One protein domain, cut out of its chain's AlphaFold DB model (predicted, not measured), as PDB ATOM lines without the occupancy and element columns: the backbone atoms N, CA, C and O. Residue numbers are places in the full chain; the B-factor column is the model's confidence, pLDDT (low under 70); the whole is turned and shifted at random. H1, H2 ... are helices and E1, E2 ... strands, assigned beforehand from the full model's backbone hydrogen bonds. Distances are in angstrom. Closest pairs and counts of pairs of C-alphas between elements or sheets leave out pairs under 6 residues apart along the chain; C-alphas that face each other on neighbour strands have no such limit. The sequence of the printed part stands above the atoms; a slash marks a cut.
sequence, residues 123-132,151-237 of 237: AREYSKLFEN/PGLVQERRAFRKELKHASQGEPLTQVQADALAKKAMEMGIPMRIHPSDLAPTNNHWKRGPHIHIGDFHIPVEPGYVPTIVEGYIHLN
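AT A GLANCE: This is residues 123 to 132 and 151 to 237 of the 237 residues of an uncharacterized protein of Elusimicrobia bacterium (UniProt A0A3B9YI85). A small two-strand hairpin, E1 and E2, lies in the middle, with the long helix H2 packed along its E2 side and H3, which folds back beside H2, near its E1 side. Helix H1 stands crosswise to H2, the one-turn helix H4 sits by the start of E1, and residues 221 to 237 make a long tail with no named element. The 97 printed residues hold four named helices and then two named strands, in the order H1 H2 H3 H4 E1 E2; the sheet, E1 - E2, is antiparallel and the class is mostly helix. The whole is compact, with a radius of gyration of the C-alphas of 13.1 A, yet elongated in outline, with spans of 42 by 27 by 23 A.

IN THESE COORDINATES: Find C-alpha 123 at (-11.240, -43.788, -8.939); from there H1 runs to residue 132, 14.8 A. After the cut, start again at C-alpha 151, at (-20.957, -28.081, -6.591), where H2 begins; it runs 27.7 A to residue 169. H3 holds residues 175 to 187, 18.2 A, and H4 residues 196 to 199, 5.3 A. E1 is residues 211 to 214, 9.8 A. E2, residues 217 to 220, 9.5 A, ends at C-alpha 220, at (-7.527, -37.928, -31.713).

HOW THE PARTS SIT: Begin at the hairpin of E1 and E2, antiparallel at 149 degrees, where N 212 and O 219 are 3.0 A apart and N 219 and O 212 are 2.8 A apart, within hydrogen-bond range. Beside E1, residues 192 to 193 pair with residues 213 to 214, antiparallel. H2 and E2 have 10 pairs of C-alphas within 8 A, the closest those of Ser 168 and Ile 219 at 4.5 A. The closest C-alphas of H3 and E1 are those of Ala 185 and Ile 214, 7.1 A. H2 and H3 are near each other, with 10 pairs of C-alphas within 10 A. The closest C-alphas of H4 and E1 are those of Asp 198 and His 211, 5.5 A. Farther out, H1 is close to H2 but not clearly touching, Phe 130 and Arg 157 having the closest C-alphas at 7.5 A, about perpendicular at 74 degrees. H1 and H3 are apart. In H1, H2 and H3 every O i to N i+4 pair is within hydrogen-bond range; H4 is too short for such a pair, and its one O i to N i+3 pair is within range.

THE WHOLE: The C-alphas of Pro 151 and Thr 202 are the two farthest apart, 42.8 A. Residues 133 to 150 are not printed, and C-alphas 132 and 151 are 15.1 A apart across the cut. The link from H4 to E1 is long, with 11 residues. The mean pLDDT of the printed part is 73.5; look for values under 70 at residues 123 to 132, 151, 153, 201 to 205 and 228 to 237.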
ATOM      1  N   ALA A 123     -11.149 -43.825  -7.476       35.66
ATOM      2  CA  ALA A 123     -11.240 -43.788  -8.939       35.66
ATOM      3  C   ALA A 123     -12.549 -44.406  -9.479       35.66
ATOM      4  O   ALA A 123     -13.076 -43.977 -10.510       35.66
ATOM      5  N   ARG A 124     -13.112 -45.396  -8.771       35.19
ATOM      6  CA  ARG A 124     -14.357 -46.078  -9.154       35.19
ATOM      7  C   ARG A 124     -15.601 -45.238  -8.884       35.19
ATOM      8  O   ARG A 124     -16.503 -45.222  -9.722       35.19
ATOM      9  N   GLU A 125     -15.664 -44.536  -7.756       35.38
ATOM     10  CA  GLU A 125     -16.806 -43.662  -7.444       35.38
ATOM     11  C   GLU A 125     -16.837 -42.429  -8.354       35.38
ATOM     12  O   GLU A 125     -17.890 -42.075  -8.897       35.38
ATOM     13  N   TYR A 126     -15.670 -41.858  -8.662       37.44
ATOM     14  CA  TYR A 126     -15.572 -40.733  -9.590       37.44
ATOM     15  C   TYR A 126     -15.930 -41.080 -11.038       37.44
ATOM     16  O   TYR A 126     -16.481 -40.219 -11.731       37.44
ATOM     17  N   SER A 127     -15.679 -42.319 -11.472       39.72
ATOM     18  CA  SER A 127     -16.065 -42.810 -12.802       39.72
ATOM     19  C   SER A 127     -17.591 -42.891 -12.956       39.72
ATOM     20  O   SER A 127     -18.143 -42.370 -13.926       39.72
ATOM     21  N   LYS A 128     -18.302 -43.425 -11.950       41.06
ATOM     22  CA  LYS A 128     -19.776 -43.546 -11.965       41.06
ATOM     23  C   LYS A 128     -20.490 -42.189 -12.026       41.06
ATOM     24  O   LYS A 128     -21.500 -42.039 -12.712       41.06
ATOM     25  N   LEU A 129     -19.965 -41.181 -11.327       42.53
ATOM     26  CA  LEU A 129     -20.502 -39.813 -11.348       42.53
ATOM     27  C   LEU A 129     -20.273 -39.116 -12.700       42.53
ATOM     28  O   LEU A 129     -21.113 -38.337 -13.158       42.53
ATOM     29  N   PHE A 130     -19.149 -39.396 -13.362       45.12
ATOM     30  CA  PHE A 130     -18.861 -38.848 -14.685       45.12
ATOM     31  C   PHE A 130     -19.825 -39.395 -15.748       45.12
ATOM     32  O   PHE A 130     -20.370 -38.615 -16.528       45.12
ATOM     33  N   GLU A 131     -20.108 -40.698 -15.733       48.03
ATOM     34  CA  GLU A 131     -21.052 -41.343 -16.655       48.03
ATOM     35  C   GLU A 131     -22.491 -40.815 -16.460       48.03
ATOM     36  O   GLU A 131     -23.137 -40.399 -17.428       48.03
ATOM     37  N   ASN A 132     -22.949 -40.691 -15.207       40.78
ATOM     38  CA  ASN A 132     -24.330 -40.309 -14.870       40.78
ATOM     39  C   ASN A 132     -24.696 -38.829 -15.096       40.78
ATOM     40  O   ASN A 132     -25.877 -38.495 -15.157       40.78
ATOM     41  N   PRO A 151     -20.285 -28.596  -5.403       62.62
ATOM     42  CA  PRO A 151     -20.957 -28.081  -6.591       62.62
ATOM     43  C   PRO A 151     -19.985 -27.427  -7.588       62.62
ATOM     44  O   PRO A 151     -20.255 -27.460  -8.794       62.62
ATOM     45  N   GLY A 152     -18.843 -26.901  -7.125       70.81
ATOM     46  CA  GLY A 152     -17.771 -26.395  -7.984       70.81
ATOM     47  C   GLY A 152     -17.143 -27.498  -8.838       70.81
ATOM     48  O   GLY A 152     -17.061 -27.369 -10.061       70.81
ATOM     49  N   LEU A 153     -16.824 -28.642  -8.227       68.88
ATOM     50  CA  LEU A 153     -16.239 -29.800  -8.911       68.88
ATOM     51  C   LEU A 153     -17.196 -30.397  -9.959       68.88
ATOM     52  O   LEU A 153     -16.772 -30.811 -11.041       68.88
ATOM     53  N   VAL A 154     -18.506 -30.408  -9.682       72.31
ATOM     54  CA  VAL A 154     -19.526 -30.856 -10.651       72.31
ATOM     55  C   VAL A 154     -19.551 -29.947 -11.882       72.31
ATOM     56  O   VAL A 154     -19.635 -30.430 -13.018       72.31
ATOM     57  N   GLN A 155     -19.468 -28.630 -11.682       75.88
ATOM     58  CA  GLN A 155     -19.474 -27.663 -12.777       75.88
ATOM     59  C   GLN A 155     -18.189 -27.744 -13.613       75.88
ATOM     60  O   GLN A 155     -18.269 -27.728 -14.846       75.88
ATOM     61  N   GLU A 156     -17.034 -27.912 -12.968       75.38
ATOM     62  CA  GLU A 156     -15.742 -28.113 -13.631       75.38
ATOM     63  C   GLU A 156     -15.707 -29.402 -14.453       75.38
ATOM     64  O   GLU A 156     -15.341 -29.371 -15.628       75.38
ATOM     65  N   ARG A 157     -16.198 -30.522 -13.906       77.88
ATOM     66  CA  ARG A 157     -16.318 -31.787 -14.649       77.88
ATOM     67  C   ARG A 157     -17.249 -31.663 -15.850       77.88
ATOM     68  O   ARG A 157     -16.956 -32.195 -16.921       77.88
ATOM     69  N   ARG A 158     -18.358 -30.928 -15.717       81.19
ATOM     70  CA  ARG A 158     -19.274 -30.667 -16.838       81.19
ATOM     71  C   ARG A 158     -18.620 -29.804 -17.915       81.19
ATOM     72  O   ARG A 158     -18.850 -30.043 -19.103       81.19
ATOM     73  N   ALA A 159     -17.832 -28.805 -17.524       86.06
ATOM     74  CA  ALA A 159     -17.066 -27.982 -18.454       86.06
ATOM     75  C   ALA A 159     -16.006 -28.821 -19.178       86.06
ATOM     76  O   ALA A 159     -15.936 -28.793 -20.406       86.06
ATOM     77  N   PHE A 160     -15.276 -29.655 -18.442       88.19
ATOM     78  CA  PHE A 160     -14.276 -30.545 -19.013       88.19
ATOM     79  C   PHE A 160     -14.891 -31.599 -19.940       88.19
ATOM     80  O   PHE A 160     -14.379 -31.841 -21.025       88.19
ATOM     81  N   ARG A 161     -16.069 -32.148 -19.623       86.69
ATOM     82  CA  ARG A 161     -16.796 -33.040 -20.543       86.69
ATOM     83  C   ARG A 161     -17.144 -32.360 -21.875       86.69
ATOM     84  O   ARG A 161     -17.127 -33.013 -22.918       86.69
ATOM     85  N   LYS A 162     -17.460 -31.057 -21.869       88.81
ATOM     86  CA  LYS A 162     -17.666 -30.289 -23.113       88.81
ATOM     87  C   LYS A 162     -16.359 -30.126 -23.887       88.81
ATOM     88  O   LYS A 162     -16.371 -30.278 -25.103       88.81
ATOM     89  N   GLU A 163     -15.260 -29.860 -23.189       91.31
ATOM     90  CA  GLU A 163     -13.917 -29.791 -23.771       91.31
ATOM     91  C   GLU A 163     -13.529 -31.121 -24.432       91.31
ATOM     92  O   GLU A 163     -13.185 -31.129 -25.611       91.31
ATOM     93  N   LEU A 164     -13.721 -32.255 -23.745       90.12
ATOM     94  CA  LEU A 164     -13.499 -33.598 -24.296       90.12
ATOM     95  C   LEU A 164     -14.377 -33.878 -25.517       90.12
ATOM     96  O   LEU A 164     -13.903 -34.424 -26.510       90.12
ATOM     97  N   LYS A 165     -15.649 -33.460 -25.490       90.69
ATOM     98  CA  LYS A 165     -16.540 -33.586 -26.649       90.69
ATOM     99  C   LYS A 165     -16.008 -32.800 -27.848       90.69
ATOM    100  O   LYS A 165     -15.987 -33.342 -28.950       90.69
ATOM    101  N   HIS A 166     -15.558 -31.565 -27.641       90.31
ATOM    102  CA  HIS A 166     -14.950 -30.766 -28.705       90.31
ATOM    103  C   HIS A 166     -13.651 -31.394 -29.220       90.31
ATOM    104  O   HIS A 166     -13.511 -31.566 -30.428       90.31
ATOM    105  N   ALA A 167     -12.754 -31.817 -28.329       89.69
ATOM    106  CA  ALA A 167     -11.507 -32.484 -28.696       89.69
ATOM    107  C   ALA A 167     -11.759 -33.788 -29.478       89.69
ATOM    108  O   ALA A 167     -11.133 -34.021 -30.504       89.69
ATOM    109  N   SER A 168     -12.760 -34.585 -29.084       89.06
ATOM    110  CA  SER A 168     -13.118 -35.843 -29.764       89.06
ATOM    111  C   SER A 168     -13.596 -35.672 -31.211       89.06
ATOM    112  O   SER A 168     -13.590 -36.631 -31.986       89.06
ATOM    113  N   GLN A 169     -14.023 -34.459 -31.578       89.38
ATOM    114  CA  GLN A 169     -14.532 -34.094 -32.903       89.38
ATOM    115  C   GLN A 169     -13.562 -33.193 -33.682       89.38
ATOM    116  O   GLN A 169     -13.686 -33.087 -34.899       89.38
ATOM    117  N   GLY A 170     -12.600 -32.573 -32.997       89.00
ATOM    118  CA  GLY A 170     -11.605 -31.667 -33.568       89.00
ATOM    119  C   GLY A 170     -10.421 -32.386 -34.209       89.00
ATOM    120  O   GLY A 170     -10.405 -33.614 -34.291       89.00
ATOM    121  N   GLU A 171      -9.453 -31.609 -34.686       89.94
ATOM    122  CA  GLU A 171      -8.205 -32.112 -35.270       89.94
ATOM    123  C   GLU A 171      -7.372 -32.922 -34.260       89.94
ATOM    124  O   GLU A 171      -7.542 -32.740 -33.049       89.94
ATOM    125  N   PRO A 172      -6.476 -33.808 -34.733       90.06
ATOM    126  CA  PRO A 172      -5.541 -34.516 -33.867       90.06
ATOM    127  C   PRO A 172      -4.758 -33.563 -32.964       90.06
ATOM    128  O   PRO A 172      -4.213 -32.559 -33.421       90.06
ATOM    129  N   LEU A 173      -4.715 -33.882 -31.673       90.38
ATOM    130  CA  LEU A 173      -3.981 -33.099 -30.693       90.38
ATOM    131  C   LEU A 173      -2.479 -33.364 -30.805       90.38
ATOM    132  O   LEU A 173      -2.045 -34.515 -30.914       90.38
ATOM    133  N   THR A 174      -1.695 -32.293 -30.689       89.00
ATOM    134  CA  THR A 174      -0.242 -32.388 -30.503       89.00
ATOM    135  C   THR A 174       0.087 -33.085 -29.186       89.00
ATOM    136  O   THR A 174      -0.723 -33.097 -28.257       89.00
ATOM    137  N   GLN A 175       1.310 -33.601 -29.056       83.00
ATOM    138  CA  GLN A 175       1.768 -34.263 -27.830       83.00
ATOM    139  C   GLN A 175       1.550 -33.409 -26.571       83.00
ATOM    140  O   GLN A 175       0.982 -33.884 -25.594       83.00
ATOM    141  N   VAL A 176       1.910 -32.123 -26.623       85.12
ATOM    142  CA  VAL A 176       1.751 -31.195 -25.490       85.12
ATOM    143  C   VAL A 176       0.279 -31.009 -25.112       85.12
ATOM    144  O   VAL A 176      -0.053 -30.952 -23.930       85.12
ATOM    145  N   GLN A 177      -0.614 -30.921 -26.100       88.31
ATOM    146  CA  GLN A 177      -2.049 -30.751 -25.866       88.31
ATOM    147  C   GLN A 177      -2.695 -32.027 -25.328       88.31
ATOM    148  O   GLN A 177      -3.488 -31.956 -24.391       88.31
ATOM    149  N   ALA A 178      -2.349 -33.181 -25.902       88.00
ATOM    150  CA  ALA A 178      -2.832 -34.480 -25.455       88.00
ATOM    151  C   ALA A 178      -2.401 -34.753 -24.010       88.00
ATOM    152  O   ALA A 178      -3.231 -35.134 -23.187       88.00
ATOM    153  N   ASP A 179      -1.142 -34.457 -23.676       84.38
ATOM    154  CA  ASP A 179      -0.637 -34.575 -22.313       84.38
ATOM    155  C   ASP A 179      -1.343 -33.582 -21.376       84.38
ATOM    156  O   ASP A 179      -1.864 -33.977 -20.337       84.38
ATOM    157  N   ALA A 180      -1.480 -32.305 -21.739       86.12
ATOM    158  CA  ALA A 180      -2.214 -31.347 -20.903       86.12
ATOM    159  C   ALA A 180      -3.656 -31.806 -20.601       86.12
ATOM    160  O   ALA A 180      -4.124 -31.694 -19.465       86.12
ATOM    161  N   LEU A 181      -4.340 -32.371 -21.600       87.94
ATOM    162  CA  LEU A 181      -5.694 -32.898 -21.458       87.94
ATOM    163  C   LEU A 181      -5.735 -34.146 -20.565       87.94
ATOM    164  O   LEU A 181      -6.601 -34.256 -19.696       87.94
ATOM    165  N   ALA A 182      -4.782 -35.057 -20.743       84.81
ATOM    166  CA  ALA A 182      -4.638 -36.257 -19.931       84.81
ATOM    167  C   ALA A 182      -4.313 -35.919 -18.465       84.81
ATOM    168  O   ALA A 182      -4.937 -36.452 -17.548       84.81
ATOM    169  N   LYS A 183      -3.422 -34.951 -18.221       83.25
ATOM    170  CA  LYS A 183      -3.110 -34.455 -16.874       83.25
ATOM    171  C   LYS A 183      -4.353 -33.898 -16.185       83.25
ATOM    172  O   LYS A 183      -4.634 -34.242 -15.041       83.25
ATOM    173  N   LYS A 184      -5.125 -33.077 -16.899       84.44
ATOM    174  CA  LYS A 184      -6.368 -32.500 -16.381       84.44
ATOM    175  C   LYS A 184      -7.409 -33.575 -16.059       84.44
ATOM    176  O   LYS A 184      -8.076 -33.495 -15.031       84.44
ATOM    177  N   ALA A 185      -7.523 -34.610 -16.893       83.00
ATOM    178  CA  ALA A 185      -8.386 -35.753 -16.609       83.00
ATOM    179  C   ALA A 185      -7.949 -36.508 -15.340       83.00
ATOM    180  O   ALA A 185      -8.805 -36.852 -14.524       83.00
ATOM    181  N   MET A 186      -6.640 -36.693 -15.132       77.88
ATOM    182  CA  MET A 186      -6.097 -37.300 -13.911       77.88
ATOM    183  C   MET A 186      -6.396 -36.471 -12.660       77.88
ATOM    184  O   MET A 186      -6.878 -37.021 -11.674       77.88
ATOM    185  N   GLU A 187      -6.165 -35.156 -12.701       79.94
ATOM    186  CA  GLU A 187      -6.469 -34.238 -11.590       79.94
ATOM    187  C   GLU A 187      -7.961 -34.264 -11.223       79.94
ATOM    188  O   GLU A 187      -8.328 -34.152 -10.055       79.94
ATOM    189  N   MET A 188      -8.828 -34.481 -12.214       73.75
ATOM    190  CA  MET A 188     -10.270 -34.612 -12.021       73.75
ATOM    191  C   MET A 188     -10.725 -36.033 -11.667       73.75
ATOM    192  O   MET A 188     -11.926 -36.225 -11.477       73.75
ATOM    193  N   GLY A 189      -9.833 -37.024 -11.578       72.44
ATOM    194  CA  GLY A 189     -10.182 -38.422 -11.288       72.44
ATOM    195  C   GLY A 189     -11.028 -39.089 -12.379       72.44
ATOM    196  O   GLY A 189     -11.874 -39.931 -12.079       72.44
ATOM    197  N   ILE A 190     -10.861 -38.668 -13.635       76.62
ATOM    198  CA  ILE A 190     -11.569 -39.225 -14.791       76.62
ATOM    199  C   ILE A 190     -10.745 -40.391 -15.348       76.62
ATOM    200  O   ILE A 190      -9.548 -40.226 -15.586       76.62
ATOM    201  N   PRO A 191     -11.359 -41.566 -15.575       76.94
ATOM    202  CA  PRO A 191     -10.639 -42.739 -16.053       76.94
ATOM    203  C   PRO A 191     -10.058 -42.494 -17.446       76.94
ATOM    204  O   PRO A 191     -10.704 -41.895 -18.308       76.94
ATOM    205  N   MET A 192      -8.847 -42.993 -17.685       79.81
ATOM    206  CA  MET A 192      -8.187 -42.919 -18.985       79.81
ATOM    207  C   MET A 192      -7.669 -44.286 -19.409       79.81
ATOM    208  O   MET A 192      -7.297 -45.109 -18.574       79.81
ATOM    209  N   ARG A 193      -7.598 -44.507 -20.723       80.06
ATOM    210  CA  ARG A 193      -6.957 -45.680 -21.315       80.06
ATOM    211  C   ARG A 193      -6.130 -45.264 -22.520       80.06
ATOM    212  O   ARG A 193      -6.628 -44.615 -23.439       80.06
ATOM    213  N   ILE A 194      -4.876 -45.694 -22.528       78.19
ATOM    214  CA  ILE A 194      -3.966 -45.530 -23.658       78.19
ATOM    215  C   ILE A 194      -3.439 -46.916 -24.011       78.19
ATOM    216  O   ILE A 194      -2.660 -47.488 -23.249       78.19
ATOM    217  N   HIS A 195      -3.892 -47.465 -25.137       77.25
ATOM    218  CA  HIS A 195      -3.458 -48.777 -25.602       77.25
ATOM    219  C   HIS A 195      -2.527 -48.637 -26.821       77.25
ATOM    220  O   HIS A 195      -2.806 -47.824 -27.704       77.25
ATOM    221  N   PRO A 196      -1.444 -49.431 -26.938       74.94
ATOM    222  CA  PRO A 196      -0.520 -49.340 -28.074       74.94
ATOM    223  C   PRO A 196      -1.188 -49.508 -29.446       74.94
ATOM    224  O   PRO A 196      -0.775 -48.866 -30.410       74.94
ATOM    225  N   SER A 197      -2.240 -50.331 -29.547       75.06
ATOM    226  CA  SER A 197      -3.013 -50.445 -30.794       75.06
ATOM    227  C   SER A 197      -3.729 -49.154 -31.156       75.06
ATOM    228  O   SER A 197      -3.837 -48.845 -32.336       75.06
ATOM    229  N   ASP A 198      -4.204 -48.407 -30.159       80.50
ATOM    230  CA  ASP A 198      -4.985 -47.183 -30.347       80.50
ATOM    231  C   ASP A 198      -4.098 -46.078 -30.923       80.50
ATOM    232  O   ASP A 198      -4.578 -45.255 -31.695       80.50
ATOM    233  N   LEU A 199      -2.793 -46.129 -30.633       81.25
ATOM    234  CA  LEU A 199      -1.771 -45.189 -31.096       81.25
ATOM    235  C   LEU A 199      -1.128 -45.565 -32.439       81.25
ATOM    236  O   LEU A 199      -0.398 -44.759 -33.023       81.25
ATOM    237  N   ALA A 200      -1.361 -46.781 -32.939       75.31
ATOM    238  CA  ALA A 200      -0.715 -47.239 -34.161       75.31
ATOM    239  C   ALA A 200      -1.216 -46.440 -35.385       75.31
ATOM    240  O   ALA A 200      -2.423 -46.268 -35.568       75.31
ATOM    241  N   PRO A 201      -0.326 -45.996 -36.290       66.44
ATOM    242  CA  PRO A 201      -0.719 -45.232 -37.479       66.44
ATOM    243  C   PRO A 201      -1.541 -46.062 -38.476       66.44
ATOM    244  O   PRO A 201      -2.283 -45.515 -39.285       66.44
ATOM    245  N   THR A 202      -1.418 -47.390 -38.414       63.56
ATOM    246  CA  THR A 202      -2.174 -48.354 -39.227       63.56
ATOM    247  C   THR A 202      -3.467 -48.818 -38.554       63.56
ATOM    248  O   THR A 202      -4.140 -49.711 -39.072       63.56
ATOM    249  N   ASN A 203      -3.812 -48.247 -37.398       59.34
ATOM    250  CA  ASN A 203      -4.958 -48.672 -36.616       59.34
ATOM    251  C   ASN A 203      -6.283 -48.437 -37.362       59.34
ATOM    252  O   ASN A 203      -6.527 -47.376 -37.934       59.34
ATOM    253  N   ASN A 204      -7.149 -49.449 -37.337       53.88
ATOM    254  CA  ASN A 204      -8.379 -49.539 -38.117       53.88
ATOM    255  C   ASN A 204      -9.665 -49.530 -37.271       53.88
ATOM    256  O   ASN A 204     -10.750 -49.525 -37.854       53.88
ATOM    257  N   HIS A 205      -9.590 -49.525 -35.932       66.62
ATOM    258  CA  HIS A 205     -10.805 -49.593 -35.104       66.62
ATOM    259  C   HIS A 205     -11.475 -48.233 -34.869       66.62
ATOM    260  O   HIS A 205     -12.666 -48.188 -34.565       66.62
ATOM    261  N   TRP A 206     -10.765 -47.123 -35.099       72.06
ATOM    262  CA  TRP A 206     -11.367 -45.793 -35.150       72.06
ATOM    263  C   TRP A 206     -11.006 -45.073 -36.445       72.06
ATOM    264  O   TRP A 206      -9.842 -44.933 -36.808       72.06
ATOM    265  N   LYS A 207     -12.029 -44.582 -37.156       76.31
ATOM    266  CA  LYS A 207     -11.892 -44.026 -38.515       76.31
ATOM    267  C   LYS A 207     -11.012 -42.774 -38.599       76.31
ATOM    268  O   LYS A 207     -10.655 -42.378 -39.703       76.31
ATOM    269  N   ARG A 208     -10.717 -42.130 -37.466       76.62
ATOM    270  CA  ARG A 208      -9.952 -40.878 -37.393       76.62
ATOM    271  C   ARG A 208      -8.473 -41.094 -37.039       76.62
ATOM    272  O   ARG A 208      -7.749 -40.114 -36.932       76.62
ATOM    273  N   GLY A 209      -8.030 -42.349 -36.919       82.81
ATOM    274  CA  GLY A 209      -6.626 -42.703 -36.711       82.81
ATOM    275  C   GLY A 209      -6.233 -42.837 -35.233       82.81
ATOM    276  O   GLY A 209      -7.059 -43.273 -34.421       82.81
ATOM    277  N   PRO A 210      -4.971 -42.517 -34.887       86.81
ATOM    278  CA  PRO A 210      -4.453 -42.639 -33.531       86.81
ATOM    279  C   PRO A 210      -5.265 -41.856 -32.494       86.81
ATOM    280  O   PRO A 210      -5.664 -40.716 -32.745       86.81
ATOM    281  N   HIS A 211      -5.518 -42.454 -31.330       90.31
ATOM    282  CA  HIS A 211      -6.292 -41.807 -30.267       90.31
ATOM    283  C   HIS A 211      -5.998 -42.337 -28.865       90.31
ATOM    284  O   HIS A 211      -5.464 -43.428 -28.687       90.31
ATOM    285  N   ILE A 212      -6.404 -41.548 -27.871       87.94
ATOM    286  CA  ILE A 212      -6.470 -41.938 -26.460       87.94
ATOM    287  C   ILE A 212      -7.924 -41.963 -25.989       87.94
ATOM    288  O   ILE A 212      -8.779 -41.268 -26.545       87.94
ATOM    289  N   HIS A 213      -8.206 -42.735 -24.944       87.75
ATOM    290  CA  HIS A 213      -9.513 -42.751 -24.298       87.75
ATOM    291  C   HIS A 213      -9.476 -41.946 -23.002       87.75
ATOM    292  O   HIS A 213      -8.652 -42.215 -22.127       87.75
ATOM    293  N   ILE A 214     -10.400 -40.997 -22.865       86.38
ATOM    294  CA  ILE A 214     -10.638 -40.252 -21.624       86.38
ATOM    295  C   ILE A 214     -12.134 -40.341 -21.316       86.38
ATOM    296  O   ILE A 214     -12.958 -39.765 -22.032       86.38
ATOM    297  N   GLY A 215     -12.497 -41.094 -20.278       84.19
ATOM    298  CA  GLY A 215     -13.870 -41.540 -20.052       84.19
ATOM    299  C   GLY A 215     -14.422 -42.246 -21.294       84.19
ATOM    300  O   GLY A 215     -13.781 -43.132 -21.855       84.19
ATOM    301  N   ASP A 216     -15.576 -41.785 -21.775       83.38
ATOM    302  CA  ASP A 216     -16.240 -42.321 -22.973       83.38
ATOM    303  C   ASP A 216     -15.689 -41.758 -24.301       83.38
ATOM    304  O   ASP A 216     -16.156 -42.118 -25.388       83.38
ATOM    305  N   PHE A 217     -14.741 -40.818 -24.250       86.88
ATOM    306  CA  PHE A 217     -14.319 -40.054 -25.422       86.88
ATOM    307  C   PHE A 217     -13.082 -40.652 -26.081       86.88
ATOM    308  O   PHE A 217     -12.081 -40.915 -25.421       86.88
ATOM    309  N   HIS A 218     -13.146 -40.786 -27.407       91.88
ATOM    310  CA  HIS A 218     -11.987 -41.062 -28.252       91.88
ATOM    311  C   HIS A 218     -11.385 -39.715 -28.655       91.88
ATOM    312  O   HIS A 218     -12.037 -38.931 -29.349       91.88
ATOM    313  N   ILE A 219     -10.180 -39.421 -28.180       91.62
ATOM    314  CA  ILE A 219      -9.501 -38.149 -28.420       91.62
ATOM    315  C   ILE A 219      -8.413 -38.371 -29.471       91.62
ATOM    316  O   ILE A 219      -7.483 -39.132 -29.203       91.62
ATOM    317  N   PRO A 220      -8.508 -37.741 -30.657       92.06
ATOM    318  CA  PRO A 220      -7.527 -37.928 -31.713       92.06
ATOM    319  C   PRO A 220      -6.188 -37.323 -31.295       92.06
ATOM    320  O   PRO A 220      -6.141 -36.217 -30.758       92.06
ATOM    321  N   VAL A 221      -5.103 -38.037 -31.574       89.25
ATOM    322  CA  VAL A 221      -3.733 -37.580 -31.319       89.25
ATOM    323  C   VAL A 221      -2.899 -37.715 -32.581       89.25
ATOM    324  O   VAL A 221      -3.210 -38.511 -33.471       89.25
ATOM    325  N   GLU A 222      -1.846 -36.915 -32.683       88.25
ATOM    326  CA  GLU A 222      -0.933 -37.006 -33.815       88.25
ATOM    327  C   GLU A 222      -0.269 -38.395 -33.905       88.25
ATOM    328  O   GLU A 222       0.056 -39.016 -32.884       88.25
ATOM    329  N   PRO A 223      -0.029 -38.911 -35.126       83.88
ATOM    330  CA  PRO A 223       0.746 -40.129 -35.313       83.88
ATOM    331  C   PRO A 223       2.126 -40.023 -34.660       83.88
ATOM    332  O   PRO A 223       2.837 -39.039 -34.845       83.88
ATOM    333  N   GLY A 224       2.525 -41.060 -33.923       77.50
ATOM    334  CA  GLY A 224       3.781 -41.047 -33.170       77.50
ATOM    335  C   GLY A 224       3.677 -40.388 -31.792       77.50
ATOM    336  O   GLY A 224       4.705 -40.229 -31.139       77.50
ATOM    337  N   TYR A 225       2.466 -40.049 -31.332       81.38
ATOM    338  CA  TYR A 225       2.228 -39.662 -29.944       81.38
ATOM    339  C   TYR A 225       2.783 -40.716 -28.977       81.38
ATOM    340  O   TYR A 225       2.443 -41.899 -29.046       81.38
ATOM    341  N   VAL A 226       3.626 -40.253 -28.055       79.06
ATOM    342  CA  VAL A 226       4.138 -41.025 -26.925       79.06
ATOM    343  C   VAL A 226       3.727 -40.279 -25.656       79.06
ATOM    344  O   VAL A 226       4.166 -39.138 -25.479       79.06
ATOM    345  N   PRO A 227       2.904 -40.882 -24.780       72.06
ATOM    346  CA  PRO A 227       2.471 -40.235 -23.549       72.06
ATOM    347  C   PRO A 227       3.675 -39.875 -22.682       72.06
ATOM    348  O   PRO A 227       4.516 -40.733 -22.407       72.06
ATOM    349  N   THR A 228       3.765 -38.620 -22.237       69.00
ATOM    350  CA  THR A 228       4.841 -38.195 -21.316       69.00
ATOM    351  C   THR A 228       4.435 -38.279 -19.850       69.00
ATOM    352  O   THR A 228       5.283 -38.229 -18.958       69.00
ATOM    353  N   ILE A 229       3.140 -38.450 -19.588       58.91
ATOM    354  CA  ILE A 229       2.577 -38.532 -18.242       58.91
ATOM    355  C   ILE A 229       2.681 -39.983 -17.753       58.91
ATOM    356  O   ILE A 229       1.775 -40.789 -17.919       58.91
ATOM    357  N   VAL A 230       3.890 -40.269 -17.271       49.97
ATOM    358  CA  VAL A 230       4.441 -41.303 -16.371       49.97
ATOM    359  C   VAL A 230       3.601 -42.547 -15.994       49.97
ATOM    360  O   VAL A 230       2.438 -42.471 -15.613       49.97
ATOM    361  N   GLU A 231       4.314 -43.683 -16.043       40.97
ATOM    362  CA  GLU A 231       4.129 -45.017 -15.436       40.97
ATOM    363  C   GLU A 231       2.858 -45.263 -14.597       40.97
ATOM    364  O   GLU A 231       2.666 -44.689 -13.530       40.97
ATOM    365  N   GLY A 232       2.033 -46.219 -15.047       41.09
ATOM    366  CA  GLY A 232       0.946 -46.806 -14.246       41.09
ATOM    367  C   GLY A 232      -0.432 -46.849 -14.914       41.09
ATOM    368  O   GLY A 232      -1.264 -47.652 -14.507       41.09
ATOM    369  N   TYR A 233      -0.673 -46.054 -15.965       43.75
ATOM    370  CA  TYR A 233      -1.994 -45.947 -16.625       43.75
ATOM    371  C   TYR A 233      -2.028 -46.442 -18.080       43.75
ATOM    372  O   TYR A 233      -3.047 -46.335 -18.770       43.75
ATOM    373  N   ILE A 234      -0.929 -47.037 -18.550       46.62
ATOM    374  CA  ILE A 234      -0.934 -47.830 -19.780       46.62
ATOM    375  C   ILE A 234      -1.577 -49.175 -19.430       46.62
ATOM    376  O   ILE A 234      -0.919 -50.074 -18.909       46.62
ATOM    377  N   HIS A 235      -2.876 -49.320 -19.689       38.88
ATOM    378  CA  HIS A 235      -3.516 -50.631 -19.650       38.88
ATOM    379  C   HIS A 235      -3.033 -51.442 -20.857       38.88
ATOM    380  O   HIS A 235      -3.583 -51.328 -21.948       38.88
ATOM    381  N   LEU A 236      -1.975 -52.228 -20.651       35.09
ATOM    382  CA  LEU A 236      -1.513 -53.278 -21.556       35.09
ATOM    383  C   LEU A 236      -2.342 -54.539 -21.264       35.09
ATOM    384  O   LEU A 236      -1.911 -55.374 -20.474       35.09
ATOM    385  N   ASN A 237      -3.552 -54.638 -21.815       33.12
ATOM    386  CA  ASN A 237      -4.292 -55.905 -21.816       33.12
ATOM    387  C   ASN A 237      -4.064 -56.634 -23.135       33.12
ATOM    388  O   ASN A 237      -4.330 -56.011 -24.183       33.12
TER     389      ASN A 237